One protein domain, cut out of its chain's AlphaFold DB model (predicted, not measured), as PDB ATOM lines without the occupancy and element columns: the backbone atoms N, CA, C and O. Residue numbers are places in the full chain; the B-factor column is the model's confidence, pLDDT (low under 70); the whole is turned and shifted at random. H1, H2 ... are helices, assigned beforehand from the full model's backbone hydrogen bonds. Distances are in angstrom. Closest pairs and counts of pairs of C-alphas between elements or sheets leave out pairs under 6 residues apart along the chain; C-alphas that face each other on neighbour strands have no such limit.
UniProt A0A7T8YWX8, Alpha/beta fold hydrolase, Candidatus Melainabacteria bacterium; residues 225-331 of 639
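What this domain is: This is residues 225 to 331 of the 639 residues of the protein "Alpha/beta fold hydrolase" of Candidatus Melainabacteria bacterium (UniProt A0A7T8YWX8). What shape do these atoms make? They form an elongated zigzag of four helices, H1 to H4, each folding back on the one before, with H1 and H2 at one end and H4 at the other. After H4, a tail with no named element, residues 309 to 331, runs back toward H1. How large is it, and what is it built of? The printed part has 107 residues, 68 of them in four named helices, with no named strand: all helix. It is loose, with a radius of gyration of the C-alphas of 16.2 A, and spans 47 by 30 by 18 A.

Where its parts are: Where do the first helices run? H1, residues 225 to 237, begins with C-alpha 225 at (-8.984, 86.827, 27.817). H2, residues 242 to 258, is 24.4 A long. Where do the others run? H3, residues 263 to 285, is the longest at 33.4 A. H4, residues 294 to 308, is 20.8 A long and ends with C-alpha 308 at (-36.632, 99.663, 24.386).

How they stand to each other: How do H1, H2 and H3 stand? H1 and H2 touch as a hairpin, a shallow tilt of 17 degrees, opposite ways; their closest C-alphas, Ala 230 and Ser 247, are 4.9 A apart. H2 and H3 touch as a hairpin, a shallow tilt of 23 degrees, opposite ways; their closest C-alphas, Gly 245 and Ser 270, are 4.3 A apart. Where does H4 sit? It touches H3 at residues 275 to 283 alone, as a hairpin, opposite ways at 36 degrees, only just steep; the closest C-alphas, Leu 279 and Val 307, are 6.3 A apart. H4 is apart from H1 and H2, and H1 is apart from H3. What do the backbones show? In H1, H2, H3 and H4 every O i to N i+4 pair is within hydrogen-bond range.

The domain as a whole: How far does it reach? The two C-alphas farthest apart, Leu 258 and Asp 293, are 50.1 A apart. Is it unbroken and sure? The printed part has no cut, and no link between helices is long. The model's confidence is under 70 at residues 310 to 318.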
ATOM      1  N   THR A 225      -9.546  85.479  27.987       97.88
ATOM      2  CA  THR A 225      -8.984  86.827  27.817       97.88
ATOM      3  C   THR A 225     -10.080  87.904  27.824       97.88
ATOM      4  O   THR A 225      -9.905  88.951  28.449       97.88
ATOM      5  N   TYR A 226     -11.240  87.643  27.206       97.38
ATOM      6  CA  TYR A 226     -12.404  88.533  27.243       97.38
ATOM      7  C   TYR A 226     -13.018  88.652  28.650       97.38
ATOM      8  O   TYR A 226     -13.497  89.728  28.994       97.38
ATOM      9  N   GLU A 227     -12.961  87.619  29.503       97.06
ATOM     10  CA  GLU A 227     -13.359  87.738  30.919       97.06
ATOM     11  C   GLU A 227     -12.509  88.778  31.666       97.06
ATOM     12  O   GLU A 227     -13.045  89.610  32.398       97.06
ATOM     13  N   GLU A 228     -11.184  88.767  31.481       96.38
ATOM     14  CA  GLU A 228     -10.299  89.771  32.087       96.38
ATOM     15  C   GLU A 228     -10.476  91.158  31.451       96.38
ATOM     16  O   GLU A 228     -10.437  92.158  32.174       96.38
ATOM     17  N   LEU A 229     -10.745  91.234  30.137       94.94
ATOM     18  CA  LEU A 229     -11.127  92.482  29.461       94.94
ATOM     19  C   LEU A 229     -12.426  93.059  30.044       94.94
ATOM     20  O   LEU A 229     -12.538  94.266  30.241       94.94
ATOM     21  N   ALA A 230     -13.400  92.208  30.358       94.62
ATOM     22  CA  ALA A 230     -14.660  92.645  30.935       94.62
ATOM     23  C   ALA A 230     -14.495  93.117  32.383       94.62
ATOM     24  O   ALA A 230     -14.984  94.191  32.735       94.62
ATOM     25  N   LYS A 231     -13.718  92.399  33.206       93.94
ATOM     26  CA  LYS A 231     -13.366  92.849  34.565       93.94
ATOM     27  C   LYS A 231     -12.657  94.205  34.549       93.94
ATOM     28  O   LYS A 231     -13.043  95.086  35.313       93.94
ATOM     29  N   ILE A 232     -11.651  94.397  33.683       90.12
ATOM     30  CA  ILE A 232     -10.915  95.670  33.634       90.12
ATOM     31  C   ILE A 232     -11.803  96.814  33.130       90.12
ATOM     32  O   ILE A 232     -11.830  97.858  33.777       90.12
ATOM     33  N   SER A 233     -12.598  96.611  32.072       89.19
ATOM     34  CA  SER A 233     -13.532  97.628  31.571       89.19
ATOM     35  C   SER A 233     -14.577  98.014  32.624       89.19
ATOM     36  O   SER A 233     -14.780  99.201  32.866       89.19
ATOM     37  N   ARG A 234     -15.168  97.040  33.335       90.31
ATOM     38  CA  ARG A 234     -16.117  97.299  34.434       90.31
ATOM     39  C   ARG A 234     -15.488  98.121  35.557       90.31
ATOM     40  O   ARG A 234     -16.108  99.054  36.055       90.31
ATOM     41  N   CYS A 235     -14.260  97.786  35.961       86.44
ATOM     42  CA  CYS A 235     -13.536  98.530  36.993       86.44
ATOM     43  C   CYS A 235     -13.112  99.934  36.535       86.44
ATOM     44  O   CYS A 235     -13.002 100.819  37.377       86.44
ATOM     45  N   MET A 236     -12.855 100.134  35.238       82.25
ATOM     46  CA  MET A 236     -12.431 101.417  34.669       82.25
ATOM     47  C   MET A 236     -13.591 102.397  34.448       82.25
ATOM     48  O   MET A 236     -13.438 103.577  34.756       82.25
ATOM     49  N   TYR A 237     -14.724 101.928  33.919       84.06
ATOM     50  CA  TYR A 237     -15.801 102.797  33.415       84.06
ATOM     51  C   TYR A 237     -17.159 102.590  34.110       84.06
ATOM     52  O   TYR A 237     -18.046 103.429  33.984       84.06
ATOM     53  N   GLY A 238     -17.326 101.503  34.868       85.38
ATOM     54  CA  GLY A 238     -18.597 101.108  35.479       85.38
ATOM     55  C   GLY A 238     -19.337 100.023  34.691       85.38
ATOM     56  O   GLY A 238     -18.940  99.617  33.601       85.38
ATOM     57  N   GLU A 239     -20.425  99.508  35.268       85.50
ATOM     58  CA  GLU A 239     -21.158  98.347  34.730       85.50
ATOM     59  C   GLU A 239     -22.214  98.671  33.659       85.50
ATOM     60  O   GLU A 239     -22.803  97.757  33.082       85.50
ATOM     61  N   PHE A 240     -22.460  99.958  33.404       85.06
ATOM     62  CA  PHE A 240     -23.413 100.443  32.399       85.06
ATOM     63  C   PHE A 240     -22.739 101.246  31.279       85.06
ATOM     64  O   PHE A 240     -23.428 101.822  30.441       85.06
ATOM     65  N   ASP A 241     -21.404 101.290  31.255       88.62
ATOM     66  CA  ASP A 241     -20.660 101.969  30.199       88.62
ATOM     67  C   ASP A 241     -20.550 101.106  28.930       88.62
ATOM     68  O   ASP A 241     -20.489  99.872  28.976       88.62
ATOM     69  N   VAL A 242     -20.501 101.769  27.776       89.75
ATOM     70  CA  VAL A 242     -20.445 101.135  26.455       89.75
ATOM     71  C   VAL A 242     -19.168 100.305  26.263       89.75
ATOM     72  O   VAL A 242     -19.246  99.231  25.665       89.75
ATOM     73  N   ASP A 243     -18.020 100.707  26.824       88.44
ATOM     74  CA  ASP A 243     -16.794  99.892  26.831       88.44
ATOM     75  C   ASP A 243     -16.987  98.556  27.561       88.44
ATOM     76  O   ASP A 243     -16.467  97.518  27.132       88.44
ATOM     77  N   TYR A 244     -17.750  98.562  28.659       91.12
ATOM     78  CA  TYR A 244     -18.114  97.321  29.330       91.12
ATOM     79  C   TYR A 244     -19.076  96.507  28.464       91.12
ATOM     80  O   TYR A 244     -18.801  95.332  28.216       91.12
ATOM     81  N   GLY A 245     -20.114  97.137  27.902       92.00
ATOM     82  CA  GLY A 245     -21.045  96.509  26.956       92.00
ATOM     83  C   GLY A 245     -20.340  95.753  25.822       92.00
ATOM     84  O   GLY A 245     -20.650  94.590  25.572       92.00
ATOM     85  N   TRP A 246     -19.321  96.351  25.201       92.69
ATOM     86  CA  TRP A 246     -18.507  95.689  24.172       92.69
ATOM     87  C   TRP A 246     -17.675  94.520  24.684       92.69
ATOM     88  O   TRP A 246     -17.525  93.517  23.985       92.69
ATOM     89  N   SER A 247     -17.114  94.623  25.887       93.50
ATOM     90  CA  SER A 247     -16.328  93.531  26.467       93.50
ATOM     91  C   SER A 247     -17.185  92.295  26.769       93.50
ATOM     92  O   SER A 247     -16.785  91.181  26.425       93.50
ATOM     93  N   ILE A 248     -18.401  92.477  27.306       94.75
ATOM     94  CA  ILE A 248     -19.327  91.363  27.555       94.75
ATOM     95  C   ILE A 248     -20.028  90.868  26.283       94.75
ATOM     96  O   ILE A 248     -20.315  89.676  26.199       94.75
ATOM     97  N   PHE A 249     -20.216  91.715  25.263       94.31
ATOM     98  CA  PHE A 249     -20.672  91.277  23.938       94.31
ATOM     99  C   PHE A 249     -19.676  90.291  23.310       94.31
ATOM    100  O   PHE A 249     -20.049  89.168  22.974       94.31
ATOM    101  N   GLN A 250     -18.392  90.654  23.246       94.69
ATOM    102  CA  GLN A 250     -17.337  89.793  22.689       94.69
ATOM    103  C   GLN A 250     -17.141  88.501  23.503       94.69
ATOM    104  O   GLN A 250     -16.930  87.430  22.930       94.69
ATOM    105  N   LEU A 251     -17.274  88.572  24.835       96.38
ATOM    106  CA  LEU A 251     -17.305  87.384  25.691       96.38
ATOM    107  C   LEU A 251     -18.511  86.484  25.378       96.38
ATOM    108  O   LEU A 251     -18.367  85.263  25.351       96.38
ATOM    109  N   SER A 252     -19.683  87.068  25.107       95.12
ATOM    110  CA  SER A 252     -20.878  86.311  24.733       95.12
ATOM    111  C   SER A 252     -20.690  85.578  23.398       95.12
ATOM    112  O   SER A 252     -20.947  84.380  23.334       95.12
ATOM    113  N   GLU A 253     -20.130  86.227  22.375       93.88
ATOM    114  CA  GLU A 253     -19.819  85.594  21.083       93.88
ATOM    115  C   GLU A 253     -18.814  84.434  21.259       93.88
ATOM    116  O   GLU A 253     -18.977  83.365  20.669       93.88
ATOM    117  N   ALA A 254     -17.807  84.588  22.131       95.88
ATOM    118  CA  ALA A 254     -16.861  83.519  22.470       95.88
ATOM    119  C   ALA A 254     -17.526  82.340  23.197       95.88
ATOM    120  O   ALA A 254     -17.276  81.183  22.853       95.88
ATOM    121  N   TYR A 255     -18.411  82.614  24.156       96.56
ATOM    122  CA  TYR A 255     -19.214  81.591  24.828       96.56
ATOM    123  C   TYR A 255     -20.201  80.891  23.880       96.56
ATOM    124  O   TYR A 255     -20.421  79.692  24.038       96.56
ATOM    125  N   GLU A 256     -20.728  81.572  22.856       94.50
ATOM    126  CA  GLU A 256     -21.580  80.947  21.834       94.50
ATOM    127  C   GLU A 256     -20.814  79.848  21.086       94.50
ATOM    128  O   GLU A 256     -21.291  78.718  20.980       94.50
ATOM    129  N   LYS A 257     -19.586  80.144  20.629       95.75
ATOM    130  CA  LYS A 257     -18.742  79.162  19.922       95.75
ATOM    131  C   LYS A 257     -18.299  77.995  20.816       95.75
ATOM    132  O   LYS A 257     -17.905  76.955  20.293       95.75
ATOM    133  N   LEU A 258     -18.377  78.153  22.140       97.00
ATOM    134  CA  LEU A 258     -18.105  77.112  23.138       97.00
ATOM    135  C   LEU A 258     -19.367  76.362  23.609       97.00
ATOM    136  O   LEU A 258     -19.237  75.364  24.313       97.00
ATOM    137  N   GLY A 259     -20.570  76.822  23.245       96.25
ATOM    138  CA  GLY A 259     -21.836  76.278  23.748       96.25
ATOM    139  C   GLY A 259     -22.106  76.565  25.233       96.25
ATOM    140  O   GLY A 259     -22.859  75.828  25.867       96.25
ATOM    141  N   ASP A 260     -21.488  77.603  25.807       94.56
ATOM    142  CA  ASP A 260     -21.620  77.939  27.228       94.56
ATOM    143  C   ASP A 260     -22.941  78.697  27.503       94.56
ATOM    144  O   ASP A 260     -23.204  79.732  26.878       94.56
ATOM    145  N   PRO A 261     -23.783  78.234  28.449       90.69
ATOM    146  CA  PRO A 261     -25.112  78.804  28.687       90.69
ATOM    147  C   PRO A 261     -25.094  80.249  29.212       90.69
ATOM    148  O   PRO A 261     -26.107  80.943  29.106       90.69
ATOM    149  N   ARG A 262     -23.963  80.737  29.747       90.56
ATOM    150  CA  ARG A 262     -23.816  82.123  30.228       90.56
ATOM    151  C   ARG A 262     -23.891  83.145  29.093       90.56
ATOM    152  O   ARG A 262     -24.269  84.290  29.341       90.56
ATOM    153  N   GLN A 263     -23.586  82.729  27.858       91.88
ATOM    154  CA  GLN A 263     -23.639  83.551  26.646       91.88
ATOM    155  C   GLN A 263     -24.902  84.414  26.573       91.88
ATOM    156  O   GLN A 263     -24.831  85.628  26.392       91.88
ATOM    157  N   ARG A 264     -26.056  83.778  26.780       86.31
ATOM    158  CA  ARG A 264     -27.380  84.369  26.599       86.31
ATOM    159  C   ARG A 264     -27.627  85.558  27.536       86.31
ATOM    160  O   ARG A 264     -28.196  86.562  27.121       86.31
ATOM    161  N   GLY A 265     -27.156  85.463  28.782       87.44
ATOM    162  CA  GLY A 265     -27.273  86.531  29.783       87.44
ATOM    163  C   GLY A 265     -26.306  87.700  29.564       87.44
ATOM    164  O   GLY A 265     -26.644  88.836  29.896       87.44
ATOM    165  N   LEU A 266     -25.130  87.436  28.983       91.50
ATOM    166  CA  LEU A 266     -24.154  88.468  28.614       91.50
ATOM    167  C   LEU A 266     -24.585  89.244  27.365       91.50
ATOM    168  O   LEU A 266     -24.597  90.472  27.397       91.50
ATOM    169  N   ALA A 267     -24.994  88.533  26.307       88.19
ATOM    170  CA  ALA A 267     -25.504  89.132  25.073       88.19
ATOM    171  C   ALA A 267     -26.708  90.043  25.359       88.19
ATOM    172  O   ALA A 267     -26.819  91.141  24.814       88.19
ATOM    173  N   PHE A 268     -27.583  89.623  26.282       85.88
ATOM    174  CA  PHE A 268     -28.654  90.480  26.770       85.88
ATOM    175  C   PHE A 268     -28.115  91.770  27.416       85.88
ATOM    176  O   PHE A 268     -28.482  92.866  26.986       85.88
ATOM    177  N   LYS A 269     -27.246  91.663  28.440       88.50
ATOM    178  CA  LYS A 269     -26.758  92.838  29.188       88.50
ATOM    179  C   LYS A 269     -25.999  93.808  28.272       88.50
ATOM    180  O   LYS A 269     -26.188  95.014  28.409       88.50
ATOM    181  N   SER A 270     -25.237  93.322  27.283       90.62
ATOM    182  CA  SER A 270     -24.576  94.196  26.302       90.62
ATOM    183  C   SER A 270     -25.573  94.994  25.460       90.62
ATOM    184  O   SER A 270     -25.442  96.209  25.347       90.62
ATOM    185  N   ILE A 271     -26.608  94.339  24.918       86.44
ATOM    186  CA  ILE A 271     -27.642  95.007  24.110       86.44
ATOM    187  C   ILE A 271     -28.418  96.026  24.958       86.44
ATOM    188  O   ILE A 271     -28.716  97.121  24.478       86.44
ATOM    189  N   TRP A 272     -28.704  95.705  26.224       87.19
ATOM    190  CA  TRP A 272     -29.341  96.643  27.149       87.19
ATOM    191  C   TRP A 272     -28.486  97.895  27.375       87.19
ATOM    192  O   TRP A 272     -29.010  99.002  27.269       87.19
ATOM    193  N   ILE A 273     -27.175  97.741  27.600       89.06
ATOM    194  CA  ILE A 273     -26.229  98.863  27.743       89.06
ATOM    195  C   ILE A 273     -26.236  99.743  26.483       89.06
ATOM    196  O   ILE A 273     -26.341 100.966  26.574       89.06
ATOM    197  N   PHE A 274     -26.209  99.135  25.294       91.00
ATOM    198  CA  PHE A 274     -26.237  99.865  24.022       91.00
ATOM    199  C   PHE A 274     -27.560 100.618  23.777       91.00
ATOM    200  O   PHE A 274     -27.551 101.735  23.248       91.00
ATOM    201  N   ARG A 275     -28.701 100.051  24.198       88.56
ATOM    202  CA  ARG A 275     -30.005 100.741  24.197       88.56
ATOM    203  C   ARG A 275     -30.041 101.875  25.227       88.56
ATOM    204  O   ARG A 275     -30.452 102.981  24.888       88.56
ATOM    205  N   LYS A 276     -29.542 101.651  26.447       89.06
ATOM    206  CA  LYS A 276     -29.473 102.670  27.510       89.06
ATOM    207  C   LYS A 276     -28.646 103.883  27.082       89.06
ATOM    208  O   LYS A 276     -29.123 105.001  27.228       89.06
ATOM    209  N   ALA A 277     -27.494 103.667  26.445       89.62
ATOM    210  CA  ALA A 277     -26.676 104.741  25.880       89.62
ATOM    211  C   ALA A 277     -27.421 105.581  24.817       89.62
ATOM    212  O   ALA A 277     -27.233 106.795  24.746       89.62
ATOM    213  N   ASN A 278     -28.300 104.962  24.016       92.50
ATOM    214  CA  ASN A 278     -29.168 105.689  23.083       92.50
ATOM    215  C   ASN A 278     -30.267 106.486  23.801       92.50
ATOM    216  O   ASN A 278     -30.496 107.637  23.435       92.50
ATOM    217  N   LEU A 279     -30.917 105.916  24.825       91.56
ATOM    218  CA  LEU A 279     -31.916 106.639  25.620       91.56
ATOM    219  C   LEU A 279     -31.296 107.839  26.342       91.56
ATOM    220  O   LEU A 279     -31.889 108.912  26.332       91.56
ATOM    221  N   ASP A 280     -30.108 107.686  26.924       91.00
ATOM    222  CA  ASP A 280     -29.424 108.766  27.644       91.00
ATOM    223  C   ASP A 280     -29.043 109.912  26.703       91.00
ATOM    224  O   ASP A 280     -29.284 111.077  27.017       91.00
ATOM    225  N   ARG A 281     -28.543 109.591  25.502       94.00
ATOM    226  CA  ARG A 281     -28.287 110.592  24.457       94.00
ATOM    227  C   ARG A 281     -29.565 111.315  24.031       94.00
ATOM    228  O   ARG A 281     -29.552 112.538  23.965       94.00
ATOM    229  N   LEU A 282     -30.643 110.589  23.725       93.69
ATOM    230  CA  LEU A 282     -31.917 111.201  23.318       93.69
ATOM    231  C   LEU A 282     -32.523 112.039  24.455       93.69
ATOM    232  O   LEU A 282     -33.116 113.082  24.203       93.69
ATOM    233  N   SER A 283     -32.329 111.619  25.706       93.75
ATOM    234  CA  SER A 283     -32.783 112.365  26.882       93.75
ATOM    235  C   SER A 283     -32.029 113.687  27.049       93.75
ATOM    236  O   SER A 283     -32.646 114.697  27.367       93.75
ATOM    237  N   GLU A 284     -30.721 113.708  26.780       94.94
ATOM    238  CA  GLU A 284     -29.918 114.938  26.752       94.94
ATOM    239  C   GLU A 284     -30.262 115.827  25.539       94.94
ATOM    240  O   GLU A 284     -30.386 117.041  25.685       94.94
ATOM    241  N   GLU A 285     -30.485 115.235  24.357       94.19
ATOM    242  CA  GLU A 285     -30.874 115.937  23.116       94.19
ATOM    243  C   GLU A 285     -32.228 116.659  23.248       94.19
ATOM    244  O   GLU A 285     -32.415 117.734  22.679       94.19
ATOM    245  N   TYR A 286     -33.154 116.103  24.038       95.19
ATOM    246  CA  TYR A 286     -34.491 116.658  24.275       95.19
ATOM    247  C   TYR A 286     -34.702 117.229  25.690       95.19
ATOM    248  O   TYR A 286     -35.836 117.549  26.049       95.19
ATOM    249  N   LYS A 287     -33.650 117.405  26.502       95.00
ATOM    250  CA  LYS A 287     -33.765 117.771  27.932       95.00
ATOM    251  C   LYS A 287     -34.657 118.985  28.223       95.00
ATOM    252  O   LYS A 287     -35.385 118.977  29.211       95.00
ATOM    253  N   ASP A 288     -34.660 119.978  27.332       94.94
ATOM    254  CA  ASP A 288     -35.430 121.220  27.476       94.94
ATOM    255  C   ASP A 288     -36.955 121.007  27.356       94.94
ATOM    256  O   ASP A 288     -37.734 121.846  27.804       94.94
ATOM    257  N   ILE A 289     -37.395 119.888  26.760       93.56
ATOM    258  CA  ILE A 289     -38.814 119.498  26.637       93.56
ATOM    259  C   ILE A 289     -39.189 118.273  27.483       93.56
ATOM    260  O   ILE A 289     -40.373 117.998  27.666       93.56
ATOM    261  N   LEU A 290     -38.209 117.548  28.030       92.44
ATOM    262  CA  LEU A 290     -38.410 116.416  28.944       92.44
ATOM    263  C   LEU A 290     -38.560 116.904  30.397       92.44
ATOM    264  O   LEU A 290     -37.872 116.459  31.320       92.44
ATOM    265  N   THR A 291     -39.491 117.832  30.599       93.00
ATOM    266  CA  THR A 291     -39.858 118.401  31.900       93.00
ATOM    267  C   THR A 291     -40.502 117.358  32.827       93.00
ATOM    268  O   THR A 291     -40.722 116.200  32.461       93.00
ATOM    269  N   ASN A 292     -40.766 117.737  34.080       92.25
ATOM    270  CA  ASN A 292     -41.433 116.864  35.058       92.25
ATOM    271  C   ASN A 292     -42.964 117.017  35.083       92.25
ATOM    272  O   ASN A 292     -43.612 116.328  35.867       92.25
ATOM    273  N   ASP A 293     -43.533 117.886  34.241       95.06
ATOM    274  CA  ASP A 293     -44.979 117.951  34.011       95.06
ATOM    275  C   ASP A 293     -45.486 116.750  33.189       95.06
ATOM    276  O   ASP A 293     -44.706 115.985  32.623       95.06
ATOM    277  N   GLU A 294     -46.807 116.587  33.116       94.25
ATOM    278  CA  GLU A 294     -47.477 115.474  32.428       94.25
ATOM    279  C   GLU A 294     -47.026 115.296  30.967       94.25
ATOM    280  O   GLU A 294     -46.832 114.170  30.501       94.25
ATOM    281  N   LYS A 295     -46.789 116.399  30.247       93.19
ATOM    282  CA  LYS A 295     -46.367 116.376  28.842       93.19
ATOM    283  C   LYS A 295     -44.904 115.951  28.716       93.19
ATOM    284  O   LYS A 295     -44.584 115.147  27.841       93.19
ATOM    285  N   GLY A 296     -44.034 116.445  29.596       93.94
ATOM    286  CA  GLY A 296     -42.637 116.021  29.679       93.94
ATOM    287  C   GLY A 296     -42.484 114.545  30.067       93.94
ATOM    288  O   GLY A 296     -41.670 113.840  29.470       93.94
ATOM    289  N   GLN A 297     -43.312 114.039  30.989       91.56
ATOM    290  CA  GLN A 297     -43.343 112.612  31.345       91.56
ATOM    291  C   GLN A 297     -43.842 111.740  30.185       91.56
ATOM    292  O   GLN A 297     -43.182 110.762  29.842       91.56
ATOM    293  N   LEU A 298     -44.916 112.137  29.491       92.69
ATOM    294  CA  LEU A 298     -45.379 111.443  28.282       92.69
ATOM    295  C   LEU A 298     -44.275 111.344  27.211       92.69
ATOM    296  O   LEU A 298     -44.134 110.315  26.550       92.69
ATOM    297  N   MET A 299     -43.466 112.396  27.046       94.56
ATOM    298  CA  MET A 299     -42.329 112.393  26.122       94.56
ATOM    299  C   MET A 299     -41.180 111.482  26.587       94.56
ATOM    300  O   MET A 299     -40.583 110.802  25.750       94.56
ATOM    301  N   LYS A 300     -40.901 111.401  27.898       92.31
ATOM    302  CA  LYS A 300     -39.948 110.431  28.473       92.31
ATOM    303  C   LYS A 300     -40.407 108.993  28.233       92.31
ATOM    304  O   LYS A 300     -39.623 108.179  27.746       92.31
ATOM    305  N   ASP A 301     -41.680 108.703  28.491       89.50
ATOM    306  CA  ASP A 301     -42.280 107.386  28.264       89.50
ATOM    307  C   ASP A 301     -42.274 107.000  26.778       89.50
ATOM    308  O   ASP A 301     -42.002 105.847  26.442       89.50
ATOM    309  N   ARG A 302     -42.513 107.956  25.867       90.94
ATOM    310  CA  ARG A 302     -42.343 107.755  24.418       90.94
ATOM    311  C   ARG A 302     -40.897 107.420  24.052       90.94
ATOM    312  O   ARG A 302     -40.686 106.414  23.384       90.94
ATOM    313  N   LEU A 303     -39.902 108.195  24.503       90.31
ATOM    314  CA  LEU A 303     -38.488 107.885  24.233       90.31
ATOM    315  C   LEU A 303     -38.099 106.498  24.756       90.31
ATOM    316  O   LEU A 303     -37.490 105.718  24.025       90.31
ATOM    317  N   ALA A 304     -38.484 106.169  25.992       87.94
ATOM    318  CA  ALA A 304     -38.230 104.859  26.577       87.94
ATOM    319  C   ALA A 304     -38.848 103.739  25.721       87.94
ATOM    320  O   ALA A 304     -38.149 102.789  25.366       87.94
ATOM    321  N   ARG A 305     -40.113 103.891  25.306       86.25
ATOM    322  CA  ARG A 305     -40.823 102.949  24.426       86.25
ATOM    323  C   ARG A 305     -40.171 102.817  23.048       86.25
ATOM    324  O   ARG A 305     -40.020 101.704  22.562       86.25
ATOM    325  N   TYR A 306     -39.745 103.912  22.422       87.94
ATOM    326  CA  TYR A 306     -39.133 103.872  21.087       87.94
ATOM    327  C   TYR A 306     -37.713 103.277  21.101       87.94
ATOM    328  O   TYR A 306     -37.285 102.701  20.102       87.94
ATOM    329  N   VAL A 307     -36.983 103.377  22.221       85.94
ATOM    330  CA  VAL A 307     -35.634 102.798  22.372       85.94
ATOM    331  C   VAL A 307     -35.659 101.344  22.863       85.94
ATOM    332  O   VAL A 307     -34.817 100.543  22.447       85.94
ATOM    333  N   PHE A 308     -36.598 100.982  23.743       78.69
ATOM    334  CA  PHE A 308     -36.632  99.663  24.386       78.69
ATOM    335  C   PHE A 308     -37.823  98.763  24.006       78.69
ATOM    336  O   PHE A 308     -37.724  97.556  24.239       78.69
ATOM    337  N   GLY A 309     -38.879  99.300  23.391       72.62
ATOM    338  CA  GLY A 309     -40.148  98.615  23.114       72.62
ATOM    339  C   GLY A 309     -41.185  98.781  24.233       72.62
ATOM    340  O   GLY A 309     -40.894  99.305  25.307       72.62
ATOM    341  N   GLU A 310     -42.410  98.298  24.009       60.47
ATOM    342  CA  GLU A 310     -43.463  98.251  25.048       60.47
ATOM    343  C   GLU A 310     -43.206  97.161  26.115       60.47
ATOM    344  O   GLU A 310     -43.800  97.172  27.193       60.47
ATOM    345  N   SER A 311     -42.288  96.230  25.837       51.00
ATOM    346  CA  SER A 311     -42.070  94.987  26.593       51.00
ATOM    347  C   SER A 311     -41.108  95.094  27.792       51.00
ATOM    348  O   SER A 311     -40.889  94.109  28.502       51.00
ATOM    349  N   SER A 312     -40.440  96.233  27.996       44.22
ATOM    350  CA  SER A 312     -39.134  96.280  28.673       44.22
ATOM    351  C   SER A 312     -39.161  96.721  30.148       44.22
ATOM    352  O   SER A 312     -38.668  97.796  30.498       44.22
ATOM    353  N   LYS A 313     -39.663  95.863  31.045       43.00
ATOM    354  CA  LYS A 313     -39.458  95.991  32.506       43.00
ATOM    355  C   LYS A 313     -39.012  94.661  33.123       43.00
ATOM    356  O   LYS A 313     -39.815  93.934  33.699       43.00
ATOM    357  N   GLN A 314     -37.728  94.338  32.991       46.97
ATOM    358  CA  GLN A 314     -37.087  93.223  33.696       46.97
ATOM    359  C   GLN A 314     -35.757  93.699  34.301       46.97
ATOM    360  O   GLN A 314     -35.052  94.508  33.696       46.97
ATOM    361  N   GLU A 315     -35.436  93.222  35.505       50.34
ATOM    362  CA  GLU A 315     -34.177  93.517  36.194       50.34
ATOM    363  C   GLU A 315     -33.102  92.497  35.803       50.34
ATOM    364  O   GLU A 315     -33.235  91.300  36.049       50.34
ATOM    365  N   TYR A 316     -32.007  92.979  35.214       56.09
ATOM    366  CA  TYR A 316     -30.928  92.137  34.675       56.09
ATOM    367  C   TYR A 316     -29.586  92.329  35.388       56.09
ATOM    368  O   TYR A 316     -28.548  91.927  34.864       56.09
ATOM    369  N   ALA A 317     -29.584  92.943  36.573       54.91
ATOM    370  CA  ALA A 317     -28.395  93.485  37.243       54.91
ATOM    371  C   ALA A 317     -27.295  92.460  37.613       54.91
ATOM    372  O   ALA A 317     -26.288  92.828  38.210       54.91
ATOM    373  N   PHE A 318     -27.477  91.168  37.308       62.72
ATOM    374  CA  PHE A 318     -26.744  90.076  37.948       62.72
ATOM    375  C   PHE A 318     -26.305  88.909  37.044       62.72
ATOM    376  O   PHE A 318     -25.687  87.971  37.556       62.72
ATOM    377  N   THR A 319     -26.572  88.924  35.730       71.81
ATOM    378  CA  THR A 319     -26.154  87.825  34.819       71.81
ATOM    379  C   THR A 319     -24.633  87.681  34.707       71.81
ATOM    380  O   THR A 319     -24.116  86.611  34.395       71.81
ATOM    381  N   ASP A 320     -23.917  88.756  35.015       81.88
ATOM    382  CA  ASP A 320     -22.473  88.923  34.948       81.88
ATOM    383  C   ASP A 320     -21.793  88.945  36.331       81.88
ATOM    384  O   ASP A 320     -20.622  89.305  36.422       81.88
ATOM    385  N   ARG A 321     -22.465  88.505  37.412       85.44
ATOM    386  CA  ARG A 321     -21.880  88.444  38.774       85.44
ATOM    387  C   ARG A 321     -20.537  87.703  38.851       85.44
ATOM    388  O   ARG A 321     -19.728  88.006  39.718       85.44
ATOM    389  N   PHE A 322     -20.248  86.763  37.951       87.94
ATOM    390  CA  PHE A 322     -18.946  86.078  37.903       87.94
ATOM    391  C   PHE A 322     -17.784  86.983  37.423       87.94
ATOM    392  O   PHE A 322     -16.616  86.646  37.608       87.94
ATOM    393  N   LEU A 323     -18.094  88.152  36.850       88.38
ATOM    394  CA  LEU A 323     -17.159  89.235  36.522       88.38
ATOM    395  C   LEU A 323     -17.060  90.282  37.654       88.38
ATOM    396  O   LEU A 323     -16.332  91.274  37.526       88.38
ATOM    397  N   PHE A 324     -17.773  90.087  38.773       83.19
ATOM    398  CA  PHE A 324     -17.738  90.979  39.935       83.19
ATOM    399  C   PHE A 324     -16.552  90.601  40.834       83.19
ATOM    400  O   PHE A 324     -16.682  89.971  41.877       83.19
ATOM    401  N   GLY A 325     -15.368  91.012  40.394       81.38
ATOM    402  CA  GLY A 325     -14.113  90.966  41.138       81.38
ATOM    403  C   GLY A 325     -13.120  91.981  40.557       81.38
ATOM    404  O   GLY A 325     -13.401  92.555  39.498       81.38
ATOM    405  N   PRO A 326     -11.987  92.242  41.229       82.12
ATOM    406  CA  PRO A 326     -10.937  93.092  40.675       82.12
ATOM    407  C   PRO A 326     -10.336  92.456  39.414       82.12
ATOM    408  O   PRO A 326     -10.268  91.232  39.292       82.12
ATOM    409  N   SER A 327      -9.852  93.284  38.488       88.19
ATOM    410  CA  SER A 327      -8.993  92.796  37.407       88.19
ATOM    411  C   SER A 327      -7.602  92.477  37.957       88.19
ATOM    412  O   SER A 327      -7.121  93.130  38.889       88.19
ATOM    413  N   LYS A 328      -6.897  91.527  37.329       88.19
ATOM    414  CA  LYS A 328      -5.466  91.289  37.593       88.19
ATOM    415  C   LYS A 328      -4.616  92.558  37.424       88.19
ATOM    416  O   LYS A 328      -3.622  92.718  38.126       88.19
ATOM    417  N   TYR A 329      -5.027  93.463  36.534       85.44
ATOM    418  CA  TYR A 329      -4.256  94.650  36.143       85.44
ATOM    419  C   TYR A 329      -4.762  95.959  36.764       85.44
ATOM    420  O   TYR A 329      -4.018  96.940  36.792       85.44
ATOM    421  N   PHE A 330      -6.000  95.997  37.271       81.31
ATOM    422  CA  PHE A 330      -6.603  97.213  37.818       81.31
ATOM    423  C   PHE A 330      -7.582  96.939  38.962       81.31
ATOM    424  O   PHE A 330      -8.441  96.057  38.892       81.31
ATOM    425  N   GLU A 331      -7.470  97.763  39.994       73.00
ATOM    426  CA  GLU A 331      -8.319  97.811  41.171       73.00
ATOM    427  C   GLU A 331      -8.700  99.274  41.427       73.00
ATOM    428  O   GLU A 331      -7.840 100.159  41.459       73.00
TER     429      GLU A 331